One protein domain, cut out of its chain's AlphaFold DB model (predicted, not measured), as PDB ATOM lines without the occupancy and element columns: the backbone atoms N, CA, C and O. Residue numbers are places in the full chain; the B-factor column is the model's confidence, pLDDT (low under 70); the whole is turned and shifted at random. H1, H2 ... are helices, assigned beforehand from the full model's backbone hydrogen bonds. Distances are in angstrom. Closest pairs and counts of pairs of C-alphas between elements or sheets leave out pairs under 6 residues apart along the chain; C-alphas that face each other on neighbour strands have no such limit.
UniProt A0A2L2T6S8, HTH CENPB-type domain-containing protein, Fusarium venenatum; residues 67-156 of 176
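What this domain is: This is residues 67 to 156 of the 176 residues of the protein "HTH CENPB-type domain-containing protein" of Fusarium venenatum (UniProt A0A2L2T6S8). Five helices stand in a ring round the domain's middle, in the spatial order H5, H1, H4, H3, H2. H1 lies between H4 and H5 at shallow tilts, H3 turns a corner from H4, and H2 closes the ring only loosely, near H3 and H5. The printed part has 90 residues, with H1 to H5 in order along the chain and no named strand; the class is all helix. It is compact, with a radius of gyration of the C-alphas of 12.7 A, and rounded, spanning 38 by 28 by 23 A.

Where its parts are: H1, residues 67 to 81, is 21.4 A long and begins at C-alpha 67 (-17.137, 23.088, -37.295). H4, residues 121 to 130, measures 14.5 A. H5, residues 141 to 152, measures 16.7 A and ends at C-alpha 152 (-17.494, 24.744, -48.900). H2, residues 88 to 101, measures 20.0 A, and H3, residues 112 to 119, measures 10.5 A.

How they stand to each other: H1 touches H5, opposite ways at a shallow tilt of 30 degrees; the closest C-alphas, of Leu 71 and Ile 151, are 6.3 A apart. H1 touches H4, the same way at a shallow tilt of 30 degrees, with the C-alphas of Val 73 and Ile 123 closest at 6.9 A. H3 and H4 only just touch, and only at the corner, with 3 pairs of C-alphas within 8 A; the closest, of Ile 117 and Lys 124, are 5.7 A apart. H2 is close to but not clearly touching H3, at Thr 92 and Met 113, whose C-alphas are closest at 6.8 A. H2 and H4 are apart. In H1, H2, H3, H4 and H5 every O i to N i+4 pair is within hydrogen-bond range.

The domain as a whole: The C-alphas farthest apart, of Gly 103 and Ala 132, are 37.6 A apart. The printed part has no cut and no long link. Residues 131 to 137 and 154 to 156 have pLDDT under 70.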
ATOM      1  N   ALA A  67     -16.355  22.166 -36.476       77.69
ATOM      2  CA  ALA A  67     -17.137  23.088 -37.295       77.69
ATOM      3  C   ALA A  67     -17.780  22.374 -38.493       77.69
ATOM      4  O   ALA A  67     -18.986  22.504 -38.692       77.69
ATOM      5  N   GLU A  68     -17.013  21.573 -39.232       82.38
ATOM      6  CA  GLU A  68     -17.531  20.760 -40.337       82.38
ATOM      7  C   GLU A  68     -18.564  19.750 -39.840       82.38
ATOM      8  O   GLU A  68     -19.639  19.636 -40.420       82.38
ATOM      9  N   GLU A  69     -18.315  19.091 -38.704       87.25
ATOM     10  CA  GLU A  69     -19.301  18.191 -38.106       87.25
ATOM     11  C   GLU A  69     -20.634  18.892 -37.824       87.25
ATOM     12  O   GLU A  69     -21.692  18.323 -38.086       87.25
ATOM     13  N   LYS A  70     -20.611  20.139 -37.337       85.62
ATOM     14  CA  LYS A  70     -21.838  20.922 -37.126       85.62
ATOM     15  C   LYS A  70     -22.566  21.219 -38.434       85.62
ATOM     16  O   LYS A  70     -23.791  21.169 -38.446       85.62
ATOM     17  N   LEU A  71     -21.844  21.497 -39.518       85.62
ATOM     18  CA  LEU A  71     -22.442  21.706 -40.838       85.62
ATOM     19  C   LEU A  71     -23.127  20.429 -41.345       85.62
ATOM     20  O   LEU A  71     -24.269  20.490 -41.803       85.62
ATOM     21  N   ILE A  72     -22.485  19.269 -41.166       88.88
ATOM     22  CA  ILE A  72     -23.069  17.957 -41.485       88.88
ATOM     23  C   ILE A  72     -24.354  17.735 -40.671       88.88
ATOM     24  O   ILE A  72     -25.365  17.297 -41.218       88.88
ATOM     25  N   VAL A  73     -24.344  18.072 -39.376       88.44
ATOM     26  CA  VAL A  73     -25.525  17.973 -38.502       88.44
ATOM     27  C   VAL A  73     -26.649  18.894 -38.970       88.44
ATOM     28  O   VAL A  73     -27.795  18.462 -39.038       88.44
ATOM     29  N   SER A  74     -26.344  20.146 -39.310       86.44
ATOM     30  CA  SER A  74     -27.337  21.096 -39.816       86.44
ATOM     31  C   SER A  74     -27.985  20.602 -41.108       86.44
ATOM     32  O   SER A  74     -29.211  20.600 -41.210       86.44
ATOM     33  N   TRP A  75     -27.184  20.119 -42.060       88.38
ATOM     34  CA  TRP A  75     -27.696  19.515 -43.289       88.38
ATOM     35  C   TRP A  75     -28.562  18.283 -42.996       88.38
ATOM     36  O   TRP A  75     -29.650  18.154 -43.548       88.38
ATOM     37  N   TYR A  76     -28.143  17.417 -42.071       86.69
ATOM     38  CA  TYR A  76     -28.910  16.236 -41.675       86.69
ATOM     39  C   TYR A  76     -30.296  16.578 -41.122       86.69
ATOM     40  O   TYR A  76     -31.300  15.977 -41.503       86.69
ATOM     41  N   VAL A  77     -30.355  17.562 -40.221       85.94
ATOM     42  CA  VAL A  77     -31.612  18.046 -39.637       85.94
ATOM     43  C   VAL A  77     -32.516  18.641 -40.718       85.94
ATOM     44  O   VAL A  77     -33.723  18.415 -40.692       85.94
ATOM     45  N   LEU A  78     -31.943  19.354 -41.692       84.69
ATOM     46  CA  LEU A  78     -32.692  19.884 -42.829       84.69
ATOM     47  C   LEU A  78     -33.295  18.755 -43.683       84.69
ATOM     48  O   LEU A  78     -34.460  18.829 -44.059       84.69
ATOM     49  N   GLN A  79     -32.545  17.679 -43.929       84.25
ATOM     50  CA  GLN A  79     -33.071  16.507 -44.632       84.25
ATOM     51  C   GLN A  79     -34.213  15.824 -43.861       84.25
ATOM     52  O   GLN A  79     -35.206  15.432 -44.472       84.25
ATOM     53  N   ASP A  80     -34.136  15.727 -42.527       83.56
ATOM     54  CA  ASP A  80     -35.257  15.217 -41.714       83.56
ATOM     55  C   ASP A  80     -36.503  16.101 -41.813       83.56
ATOM     56  O   ASP A  80     -37.615  15.579 -41.892       83.56
ATOM     57  N   ALA A  81     -36.332  17.425 -41.871       80.50
ATOM     58  CA  ALA A  81     -37.444  18.353 -42.062       80.50
ATOM     59  C   ALA A  81     -38.166  18.126 -43.403       80.50
ATOM     60  O   ALA A  81     -39.387  18.257 -43.468       80.50
ATOM     61  N   PHE A  82     -37.438  17.704 -44.441       79.31
ATOM     62  CA  PHE A  82     -38.014  17.282 -45.721       79.31
ATOM     63  C   PHE A  82     -38.577  15.851 -45.714       79.31
ATOM     64  O   PHE A  82     -39.097  15.391 -46.726       79.31
ATOM     65  N   GLY A  83     -38.484  15.126 -44.596       79.75
ATOM     66  CA  GLY A  83     -38.859  13.713 -44.517       79.75
ATOM     67  C   GLY A  83     -37.888  12.780 -45.249       79.75
ATOM     68  O   GLY A  83     -38.211  11.616 -45.469       79.75
ATOM     69  N   LEU A  84     -36.704  13.283 -45.605       81.25
ATOM     70  CA  LEU A  84     -35.670  12.613 -46.393       81.25
ATOM     71  C   LEU A  84     -34.393  12.391 -45.572       81.25
ATOM     72  O   LEU A  84     -33.286  12.426 -46.107       81.25
ATOM     73  N   ALA A  85     -34.528  12.158 -44.264       81.88
ATOM     74  CA  ALA A  85     -33.383  11.915 -43.396       81.88
ATOM     75  C   ALA A  85     -32.514  10.758 -43.939       81.88
ATOM     76  O   ALA A  85     -33.018   9.640 -44.123       81.88
ATOM     77  N   PRO A  86     -31.221  11.002 -44.211       83.19
ATOM     78  CA  PRO A  86     -30.342   9.995 -44.779       83.19
ATOM     79  C   PRO A  86     -29.962   8.950 -43.733       83.19
ATOM     80  O   PRO A  86     -29.851   9.227 -42.546       83.19
ATOM     81  N   THR A  87     -29.694   7.727 -44.170       83.06
ATOM     82  CA  THR A  87     -29.229   6.665 -43.269       83.06
ATOM     83  C   THR A  87     -27.763   6.859 -42.866       83.06
ATOM     84  O   THR A  87     -26.968   7.475 -43.583       83.06
ATOM     85  N   MET A  88     -27.349   6.233 -41.758       83.44
ATOM     86  CA  MET A  88     -25.952   6.233 -41.294       83.44
ATOM     87  C   MET A  88     -24.948   5.817 -42.383       83.44
ATOM     88  O   MET A  88     -23.884   6.424 -42.530       83.44
ATOM     89  N   ARG A  89     -25.290   4.789 -43.172       82.88
ATOM     90  CA  ARG A  89     -24.440   4.292 -44.264       82.88
ATOM     91  C   ARG A  89     -24.294   5.329 -45.374       82.88
ATOM     92  O   ARG A  89     -23.203   5.495 -45.909       82.88
ATOM     93  N   GLN A  90     -25.376   6.030 -45.695       85.94
ATOM     94  CA  GLN A  90     -25.383   7.051 -46.734       85.94
ATOM     95  C   GLN A  90     -24.578   8.285 -46.332       85.94
ATOM     96  O   GLN A  90     -23.775   8.752 -47.131       85.94
ATOM     97  N   ILE A  91     -24.708   8.753 -45.085       87.31
ATOM     98  CA  ILE A  91     -23.861   9.838 -44.566       87.31
ATOM     99  C   ILE A  91     -22.393   9.429 -44.610       87.31
ATOM    100  O   ILE A  91     -21.561  10.187 -45.092       87.31
ATOM    101  N   THR A  92     -22.073   8.220 -44.142       88.62
ATOM    102  CA  THR A  92     -20.686   7.737 -44.141       88.62
ATOM    103  C   THR A  92     -20.122   7.714 -45.561       88.62
ATOM    104  O   THR A  92     -19.006   8.177 -45.780       88.62
ATOM    105  N   GLY A  93     -20.900   7.240 -46.539       89.25
ATOM    106  CA  GLY A  93     -20.514   7.254 -47.951       89.25
ATOM    107  C   GLY A  93     -20.325   8.666 -48.509       89.25
ATOM    108  O   GLY A  93     -19.317   8.928 -49.161       89.25
ATOM    109  N   LEU A  94     -21.249   9.585 -48.212       88.44
ATOM    110  CA  LEU A  94     -21.191  10.972 -48.678       88.44
ATOM    111  C   LEU A  94     -19.980  11.717 -48.102       88.44
ATOM    112  O   LEU A  94     -19.234  12.341 -48.850       88.44
ATOM    113  N   VAL A  95     -19.746  11.592 -46.793       89.38
ATOM    114  CA  VAL A  95     -18.591  12.188 -46.109       89.38
ATOM    115  C   VAL A  95     -17.285  11.577 -46.613       89.38
ATOM    116  O   VAL A  95     -16.327  12.303 -46.843       89.38
ATOM    117  N   THR A  96     -17.240  10.259 -46.835       89.94
ATOM    118  CA  THR A  96     -16.051   9.606 -47.407       89.94
ATOM    119  C   THR A  96     -15.740  10.163 -48.791       89.94
ATOM    120  O   THR A  96     -14.599  10.531 -49.046       89.94
ATOM    121  N   LYS A  97     -16.748  10.266 -49.666       88.19
ATOM    122  CA  LYS A  97     -16.579  10.833 -51.006       88.19
ATOM    123  C   LYS A  97     -16.066  12.274 -50.941       88.19
ATOM    124  O   LYS A  97     -15.095  12.597 -51.608       88.19
ATOM    125  N   PHE A  98     -16.658  13.093 -50.077       86.25
ATOM    126  CA  PHE A  98     -16.223  14.472 -49.875       86.25
ATOM    127  C   PHE A  98     -14.755  14.577 -49.436       86.25
ATOM    128  O   PHE A  98     -14.017  15.407 -49.957       86.25
ATOM    129  N   LEU A  99     -14.304  13.723 -48.512       86.25
ATOM    130  CA  LEU A  99     -12.899  13.712 -48.094       86.25
ATOM    131  C   LEU A  99     -11.956  13.290 -49.225       86.25
ATOM    132  O   LEU A  99     -10.897  13.894 -49.372       86.25
ATOM    133  N   VAL A 100     -12.351  12.308 -50.040       87.38
ATOM    134  CA  VAL A 100     -11.588  11.901 -51.231       87.38
ATOM    135  C   VAL A 100     -11.471  13.064 -52.218       87.38
ATOM    136  O   VAL A 100     -10.377  13.329 -52.709       87.38
ATOM    137  N   ASP A 101     -12.560  13.800 -52.451       83.75
ATOM    138  CA  ASP A 101     -12.577  14.970 -53.340       83.75
ATOM    139  C   ASP A 101     -11.681  16.114 -52.811       83.75
ATOM    140  O   ASP A 101     -11.109  16.867 -53.599       83.75
ATOM    141  N   LEU A 102     -11.493  16.217 -51.488       80.44
ATOM    142  CA  LEU A 102     -10.529  17.125 -50.847       80.44
ATOM    143  C   LEU A 102      -9.074  16.611 -50.855       80.44
ATOM    144  O   LEU A 102      -8.183  17.287 -50.337       80.44
ATOM    145  N   GLY A 103      -8.817  15.433 -51.428       81.94
ATOM    146  CA  GLY A 103      -7.489  14.823 -51.500       81.94
ATOM    147  C   GLY A 103      -7.112  13.954 -50.296       81.94
ATOM    148  O   GLY A 103      -5.943  13.610 -50.140       81.94
ATOM    149  N   ASP A 104      -8.070  13.588 -49.439       85.31
ATOM    150  CA  ASP A 104      -7.868  12.655 -48.328       85.31
ATOM    151  C   ASP A 104      -8.508  11.290 -48.633       85.31
ATOM    152  O   ASP A 104      -9.676  11.030 -48.335       85.31
ATOM    153  N   ASP A 105      -7.702  10.394 -49.196       84.81
ATOM    154  CA  ASP A 105      -8.080   9.056 -49.667       84.81
ATOM    155  C   ASP A 105      -8.240   8.000 -48.559       84.81
ATOM    156  O   ASP A 105      -8.647   6.861 -48.811       84.81
ATOM    157  N   ARG A 106      -7.953   8.358 -47.306       84.19
ATOM    158  CA  ARG A 106      -8.007   7.406 -46.195       84.19
ATOM    159  C   ARG A 106      -9.460   6.971 -45.946       84.19
ATOM    160  O   ARG A 106     -10.373   7.799 -45.972       84.19
ATOM    161  N   PRO A 107      -9.740   5.710 -45.596       81.25
ATOM    162  CA  PRO A 107     -11.093   5.313 -45.213       81.25
ATOM    163  C   PRO A 107     -11.501   5.955 -43.875       81.25
ATOM    164  O   PRO A 107     -10.673   6.131 -42.975       81.25
ATOM    165  N   LEU A 108     -12.779   6.318 -43.716       84.31
ATOM    166  CA  LEU A 108     -13.322   6.648 -42.392       84.31
ATOM    167  C   LEU A 108     -13.227   5.415 -41.480       84.31
ATOM    168  O   LEU A 108     -13.446   4.285 -41.917       84.31
ATOM    169  N   SER A 109     -12.928   5.619 -40.195       80.62
ATOM    170  CA  SER A 109     -12.904   4.508 -39.241       80.62
ATOM    171  C   SER A 109     -14.309   3.927 -39.052       80.62
ATOM    172  O   SER A 109     -15.298   4.660 -39.046       80.62
ATOM    173  N   GLN A 110     -14.415   2.610 -38.841       76.62
ATOM    174  CA  GLN A 110     -15.718   1.941 -38.692       76.62
ATOM    175  C   GLN A 110     -16.566   2.503 -37.537       76.62
ATOM    176  O   GLN A 110     -17.792   2.519 -37.616       76.62
ATOM    177  N   GLY A 111     -15.925   3.005 -36.477       83.31
ATOM    178  CA  GLY A 111     -16.602   3.621 -35.332       83.31
ATOM    179  C   GLY A 111     -16.968   5.097 -35.519       83.31
ATOM    180  O   GLY A 111     -17.647   5.655 -34.655       83.31
ATOM    181  N   TRP A 112     -16.537   5.749 -36.607       87.25
ATOM    182  CA  TRP A 112     -16.690   7.197 -36.777       87.25
ATOM    183  C   TRP A 112     -18.149   7.640 -36.659       87.25
ATOM    184  O   TRP A 112     -18.448   8.530 -35.864       87.25
ATOM    185  N   MET A 113     -19.058   6.972 -37.374       86.88
ATOM    186  CA  MET A 113     -20.474   7.344 -37.394       86.88
ATOM    187  C   MET A 113     -21.142   7.141 -36.025       86.88
ATOM    188  O   MET A 113     -21.948   7.965 -35.598       86.88
ATOM    189  N   GLY A 114     -20.771   6.083 -35.298       85.06
ATOM    190  CA  GLY A 114     -21.248   5.854 -33.931       85.06
ATOM    191  C   GLY A 114     -20.840   6.992 -32.997       85.06
ATOM    192  O   GLY A 114     -21.688   7.590 -32.336       85.06
ATOM    193  N   HIS A 115     -19.559   7.366 -33.014       85.44
ATOM    194  CA  HIS A 115     -19.067   8.477 -32.204       85.44
ATOM    195  C   HIS A 115     -19.619   9.837 -32.652       85.44
ATOM    196  O   HIS A 115     -19.846  10.707 -31.815       85.44
ATOM    197  N   PHE A 116     -19.852  10.034 -33.951       85.75
ATOM    198  CA  PHE A 116     -20.478  11.238 -34.495       85.75
ATOM    199  C   PHE A 116     -21.898  11.423 -33.938       85.75
ATOM    200  O   PHE A 116     -22.212  12.481 -33.398       85.75
ATOM    201  N   ILE A 117     -22.727  10.373 -33.931       85.31
ATOM    202  CA  ILE A 117     -24.060  10.421 -33.303       85.31
ATOM    203  C   ILE A 117     -23.967  10.672 -31.795       85.31
ATOM    204  O   ILE A 117     -24.772  11.419 -31.240       85.31
ATOM    205  N   GLU A 118     -23.003  10.056 -31.108       84.44
ATOM    206  CA  GLU A 118     -22.810  10.276 -29.670       84.44
ATOM    207  C   GLU A 118     -22.456  11.730 -29.341       84.44
ATOM    208  O   GLU A 118     -22.903  12.244 -28.313       84.44
ATOM    209  N   ARG A 119     -21.690  12.399 -30.213       83.25
ATOM    210  CA  ARG A 119     -21.358  13.824 -30.081       83.25
ATOM    211  C   ARG A 119     -22.551  14.735 -30.384       83.25
ATOM    212  O   ARG A 119     -22.666  15.787 -29.756       83.25
ATOM    213  N   HIS A 120     -23.446  14.334 -31.290       85.75
ATOM    214  CA  HIS A 120     -24.510  15.192 -31.825       85.75
ATOM    215  C   HIS A 120     -25.913  14.688 -31.475       85.75
ATOM    216  O   HIS A 120     -26.556  13.939 -32.214       85.75
ATOM    217  N   GLY A 121     -26.427  15.179 -30.343       83.19
ATOM    218  CA  GLY A 121     -27.754  14.846 -29.810       83.19
ATOM    219  C   GLY A 121     -28.939  14.957 -30.790       83.19
ATOM    220  O   GLY A 121     -29.781  14.058 -30.763       83.19
ATOM    221  N   PRO A 122     -29.023  15.979 -31.669       81.50
ATOM    222  CA  PRO A 122     -30.122  16.099 -32.635       81.50
ATOM    223  C   PRO A 122     -30.243  14.898 -33.583       81.50
ATOM    224  O   PRO A 122     -31.335  14.368 -33.773       81.50
ATOM    225  N   ILE A 123     -29.119  14.398 -34.110       83.06
ATOM    226  CA  ILE A 123     -29.106  13.233 -35.012       83.06
ATOM    227  C   ILE A 123     -29.604  11.991 -34.279       83.06
ATOM    228  O   ILE A 123     -30.405  11.230 -34.810       83.06
ATOM    229  N   LYS A 124     -29.186  11.813 -33.022       83.38
ATOM    230  CA  LYS A 124     -29.617  10.684 -32.192       83.38
ATOM    231  C   LYS A 124     -31.138  10.637 -32.003       83.38
ATOM    232  O   LYS A 124     -31.709   9.548 -31.968       83.38
ATOM    233  N   GLN A 125     -31.789  11.793 -31.865       82.06
ATOM    234  CA  GLN A 125     -33.247  11.880 -31.729       82.06
ATOM    235  C   GLN A 125     -33.957  11.529 -33.040       82.06
ATOM    236  O   GLN A 125     -34.899  10.738 -33.034       82.06
ATOM    237  N   ILE A 126     -33.467  12.075 -34.153       80.56
ATOM    238  CA  ILE A 126     -33.990  11.800 -35.494       80.56
ATOM    239  C   ILE A 126     -33.858  10.308 -35.830       80.56
ATOM    240  O   ILE A 126     -34.825   9.680 -36.247       80.56
ATOM    241  N   GLU A 127     -32.706   9.701 -35.555       77.69
ATOM    242  CA  GLU A 127     -32.470   8.270 -35.780       77.69
ATOM    243  C   GLU A 127     -33.408   7.374 -34.962       77.69
ATOM    244  O   GLU A 127     -33.934   6.381 -35.469       77.69
ATOM    245  N   ALA A 128     -33.657   7.723 -33.696       76.75
ATOM    246  CA  ALA A 128     -34.602   6.986 -32.859       76.75
ATOM    247  C   ALA A 128     -36.034   7.047 -33.422       76.75
ATOM    248  O   ALA A 128     -36.745   6.044 -33.398       76.75
ATOM    249  N   LYS A 129     -36.431   8.201 -33.972       75.19
ATOM    250  CA  LYS A 129     -37.723   8.413 -34.639       75.19
ATOM    251  C   LYS A 129     -37.809   7.677 -35.982       75.19
ATOM    252  O   LYS A 129     -38.850   7.104 -36.289       75.19
ATOM    253  N   ASN A 130     -36.729   7.656 -36.762       71.81
ATOM    254  CA  ASN A 130     -36.711   7.059 -38.097       71.81
ATOM    255  C   ASN A 130     -36.627   5.534 -38.077       71.81
ATOM    256  O   ASN A 130     -37.233   4.907 -38.934       71.81
ATOM    257  N   ARG A 131     -36.019   4.904 -37.061       64.06
ATOM    258  CA  ARG A 131     -36.126   3.438 -36.881       64.06
ATOM    259  C   ARG A 131     -37.562   2.929 -36.762       64.06
ATOM    260  O   ARG A 131     -37.803   1.764 -37.047       64.06
ATOM    261  N   ALA A 132     -38.502   3.773 -36.337       60.44
ATOM    262  CA  ALA A 132     -39.917   3.413 -36.275       60.44
ATOM    263  C   ALA A 132     -40.619   3.480 -37.647       60.44
ATOM    264  O   ALA A 132     -41.737   2.993 -37.791       60.44
ATOM    265  N   LYS A 133     -39.980   4.086 -38.654       60.12
ATOM    266  CA  LYS A 133     -40.502   4.268 -40.008       60.12
ATOM    267  C   LYS A 133     -39.621   3.458 -40.964       60.12
ATOM    268  O   LYS A 133     -38.540   3.903 -41.318       60.12
ATOM    269  N   ASN A 134     -40.064   2.270 -41.380       53.06
ATOM    270  CA  ASN A 134     -39.358   1.376 -42.322       53.06
ATOM    271  C   ASN A 134     -39.243   1.956 -43.759       53.06
ATOM    272  O   ASN A 134     -39.654   1.322 -44.728       53.06
ATOM    273  N   GLY A 135     -38.728   3.175 -43.923       54.56
ATOM    274  CA  GLY A 135     -38.517   3.813 -45.219       54.56
ATOM    275  C   GLY A 135     -37.100   3.583 -45.739       54.56
ATOM    276  O   GLY A 135     -36.126   3.808 -45.022       54.56
ATOM    277  N   LEU A 136     -36.973   3.168 -47.002       56.31
ATOM    278  CA  LEU A 136     -35.718   3.268 -47.745       56.31
ATOM    279  C   LEU A 136     -35.586   4.715 -48.246       56.31
ATOM    280  O   LEU A 136     -36.197   5.085 -49.245       56.31
ATOM    281  N   THR A 137     -34.814   5.550 -47.554       66.62
ATOM    282  CA  THR A 137     -34.496   6.900 -48.046       66.62
ATOM    283  C   THR A 137     -33.315   6.823 -49.007       66.62
ATOM    284  O   THR A 137     -32.336   6.139 -48.712       66.62
ATOM    285  N   ILE A 138     -33.365   7.520 -50.143       76.38
ATOM    286  CA  ILE A 138     -32.238   7.687 -51.075       76.38
ATOM    287  C   ILE A 138     -31.754   9.137 -50.967       76.38
ATOM    288  O   ILE A 138     -32.572  10.050 -51.019       76.38
ATOM    289  N   ILE A 139     -30.440   9.362 -50.823       79.50
ATOM    290  CA  ILE A 139     -29.878  10.717 -50.950       79.50
ATOM    291  C   ILE A 139     -30.039  11.153 -52.404       79.50
ATOM    292  O   ILE A 139     -29.430  10.554 -53.293       79.50
ATOM    293  N   THR A 140     -30.843  12.187 -52.640       83.50
ATOM    294  CA  THR A 140     -31.018  12.738 -53.984       83.50
ATOM    295  C   THR A 140     -29.768  13.520 -54.420       83.50
ATOM    296  O   THR A 140     -29.016  14.011 -53.565       83.50
ATOM    297  N   PRO A 141     -29.505  13.655 -55.732       85.25
ATOM    298  CA  PRO A 141     -28.390  14.461 -56.233       85.25
ATOM    299  C   PRO A 141     -28.407  15.899 -55.703       85.25
ATOM    300  O   PRO A 141     -27.359  16.441 -55.358       85.25
ATOM    301  N   GLU A 142     -29.589  16.492 -55.556       84.19
ATOM    302  CA  GLU A 142     -29.788  17.842 -55.029       84.19
ATOM    303  C   GLU A 142     -29.393  17.912 -53.552       84.19
ATOM    304  O   GLU A 142     -28.673  18.821 -53.141       84.19
ATOM    305  N   ALA A 143     -29.792  16.915 -52.754       83.50
ATOM    306  CA  ALA A 143     -29.408  16.818 -51.350       83.50
ATOM    307  C   ALA A 143     -27.888  16.677 -51.187       83.50
ATOM    308  O   ALA A 143     -27.295  17.343 -50.335       83.50
ATOM    309  N   SER A 144     -27.258  15.858 -52.033       83.56
ATOM    310  CA  SER A 144     -25.802  15.748 -52.106       83.56
ATOM    311  C   SER A 144     -25.173  17.092 -52.476       83.56
ATOM    312  O   SER A 144     -24.262  17.537 -51.793       83.56
ATOM    313  N   GLN A 145     -25.662  17.782 -53.506       86.50
ATOM    314  CA  GLN A 145     -25.105  19.069 -53.930       86.50
ATOM    315  C   GLN A 145     -25.206  20.137 -52.833       86.50
ATOM    316  O   GLN A 145     -24.236  20.855 -52.583       86.50
ATOM    317  N   MET A 146     -26.340  20.203 -52.128       82.62
ATOM    318  CA  MET A 146     -26.521  21.099 -50.983       82.62
ATOM    319  C   MET A 146     -25.482  20.849 -49.887       82.62
ATOM    320  O   MET A 146     -24.983  21.798 -49.288       82.62
ATOM    321  N   PHE A 147     -25.112  19.591 -49.641       85.81
ATOM    322  CA  PHE A 147     -24.055  19.257 -48.687       85.81
ATOM    323  C   PHE A 147     -22.706  19.877 -49.086       85.81
ATOM    324  O   PHE A 147     -22.093  20.561 -48.265       85.81
ATOM    325  N   TYR A 148     -22.270  19.709 -50.343       84.19
ATOM    326  CA  TYR A 148     -21.010  20.299 -50.825       84.19
ATOM    327  C   TYR A 148     -21.030  21.827 -50.725       84.19
ATOM    328  O   TYR A 148     -20.043  22.429 -50.305       84.19
ATOM    329  N   GLN A 149     -22.155  22.463 -51.063       84.19
ATOM    330  CA  GLN A 149     -22.307  23.915 -50.942       84.19
ATOM    331  C   GLN A 149     -22.189  24.383 -49.491       84.19
ATOM    332  O   GLN A 149     -21.470  25.340 -49.221       84.19
ATOM    333  N   ILE A 150     -22.856  23.701 -48.556       81.88
ATOM    334  CA  ILE A 150     -22.839  24.052 -47.132       81.88
ATOM    335  C   ILE A 150     -21.437  23.904 -46.537       81.88
ATOM    336  O   ILE A 150     -21.010  24.771 -45.775       81.88
ATOM    337  N   ILE A 151     -20.718  22.827 -46.867       79.38
ATOM    338  CA  ILE A 151     -19.376  22.607 -46.317       79.38
ATOM    339  C   ILE A 151     -18.356  23.574 -46.923       79.38
ATOM    340  O   ILE A 151     -17.553  24.142 -46.185       79.38
ATOM    341  N   ASN A 152     -18.418  23.822 -48.233       79.38
ATOM    342  CA  ASN A 152     -17.494  24.744 -48.900       79.38
ATOM    343  C   ASN A 152     -17.829  26.221 -48.631       79.38
ATOM    344  O   ASN A 152     -16.946  27.073 -48.701       79.38
ATOM    345  N   ASN A 153     -19.090  26.538 -48.312       77.25
ATOM    346  CA  ASN A 153     -19.540  27.884 -47.972       77.25
ATOM    347  C   ASN A 153     -20.447  27.894 -46.718       77.25
ATOM    348  O   ASN A 153     -21.681  27.879 -46.814       77.25
ATOM    349  N   PRO A 154     -19.848  28.009 -45.518       62.25
ATOM    350  CA  PRO A 154     -20.564  27.907 -44.245       62.25
ATOM    351  C   PRO A 154     -21.606  29.008 -43.989       62.25
ATOM    352  O   PRO A 154     -22.433  28.869 -43.085       62.25
ATOM    353  N   THR A 155     -21.596  30.124 -44.734       61.28
ATOM    354  CA  THR A 155     -22.555  31.222 -44.507       61.28
ATOM    355  C   THR A 155     -23.982  30.874 -44.924       61.28
ATOM    356  O   THR A 155     -24.912  31.556 -44.497       61.28
ATOM    357  N   LEU A 156     -24.161  29.805 -45.704       55.62
ATOM    358  CA  LEU A 156     -25.452  29.362 -46.235       55.62
ATOM    359  C   LEU A 156     -26.385  28.753 -45.172       55.62
ATOM    360  O   LEU A 156     -27.586  28.669 -45.384       55.62
TER     361      LEU A 156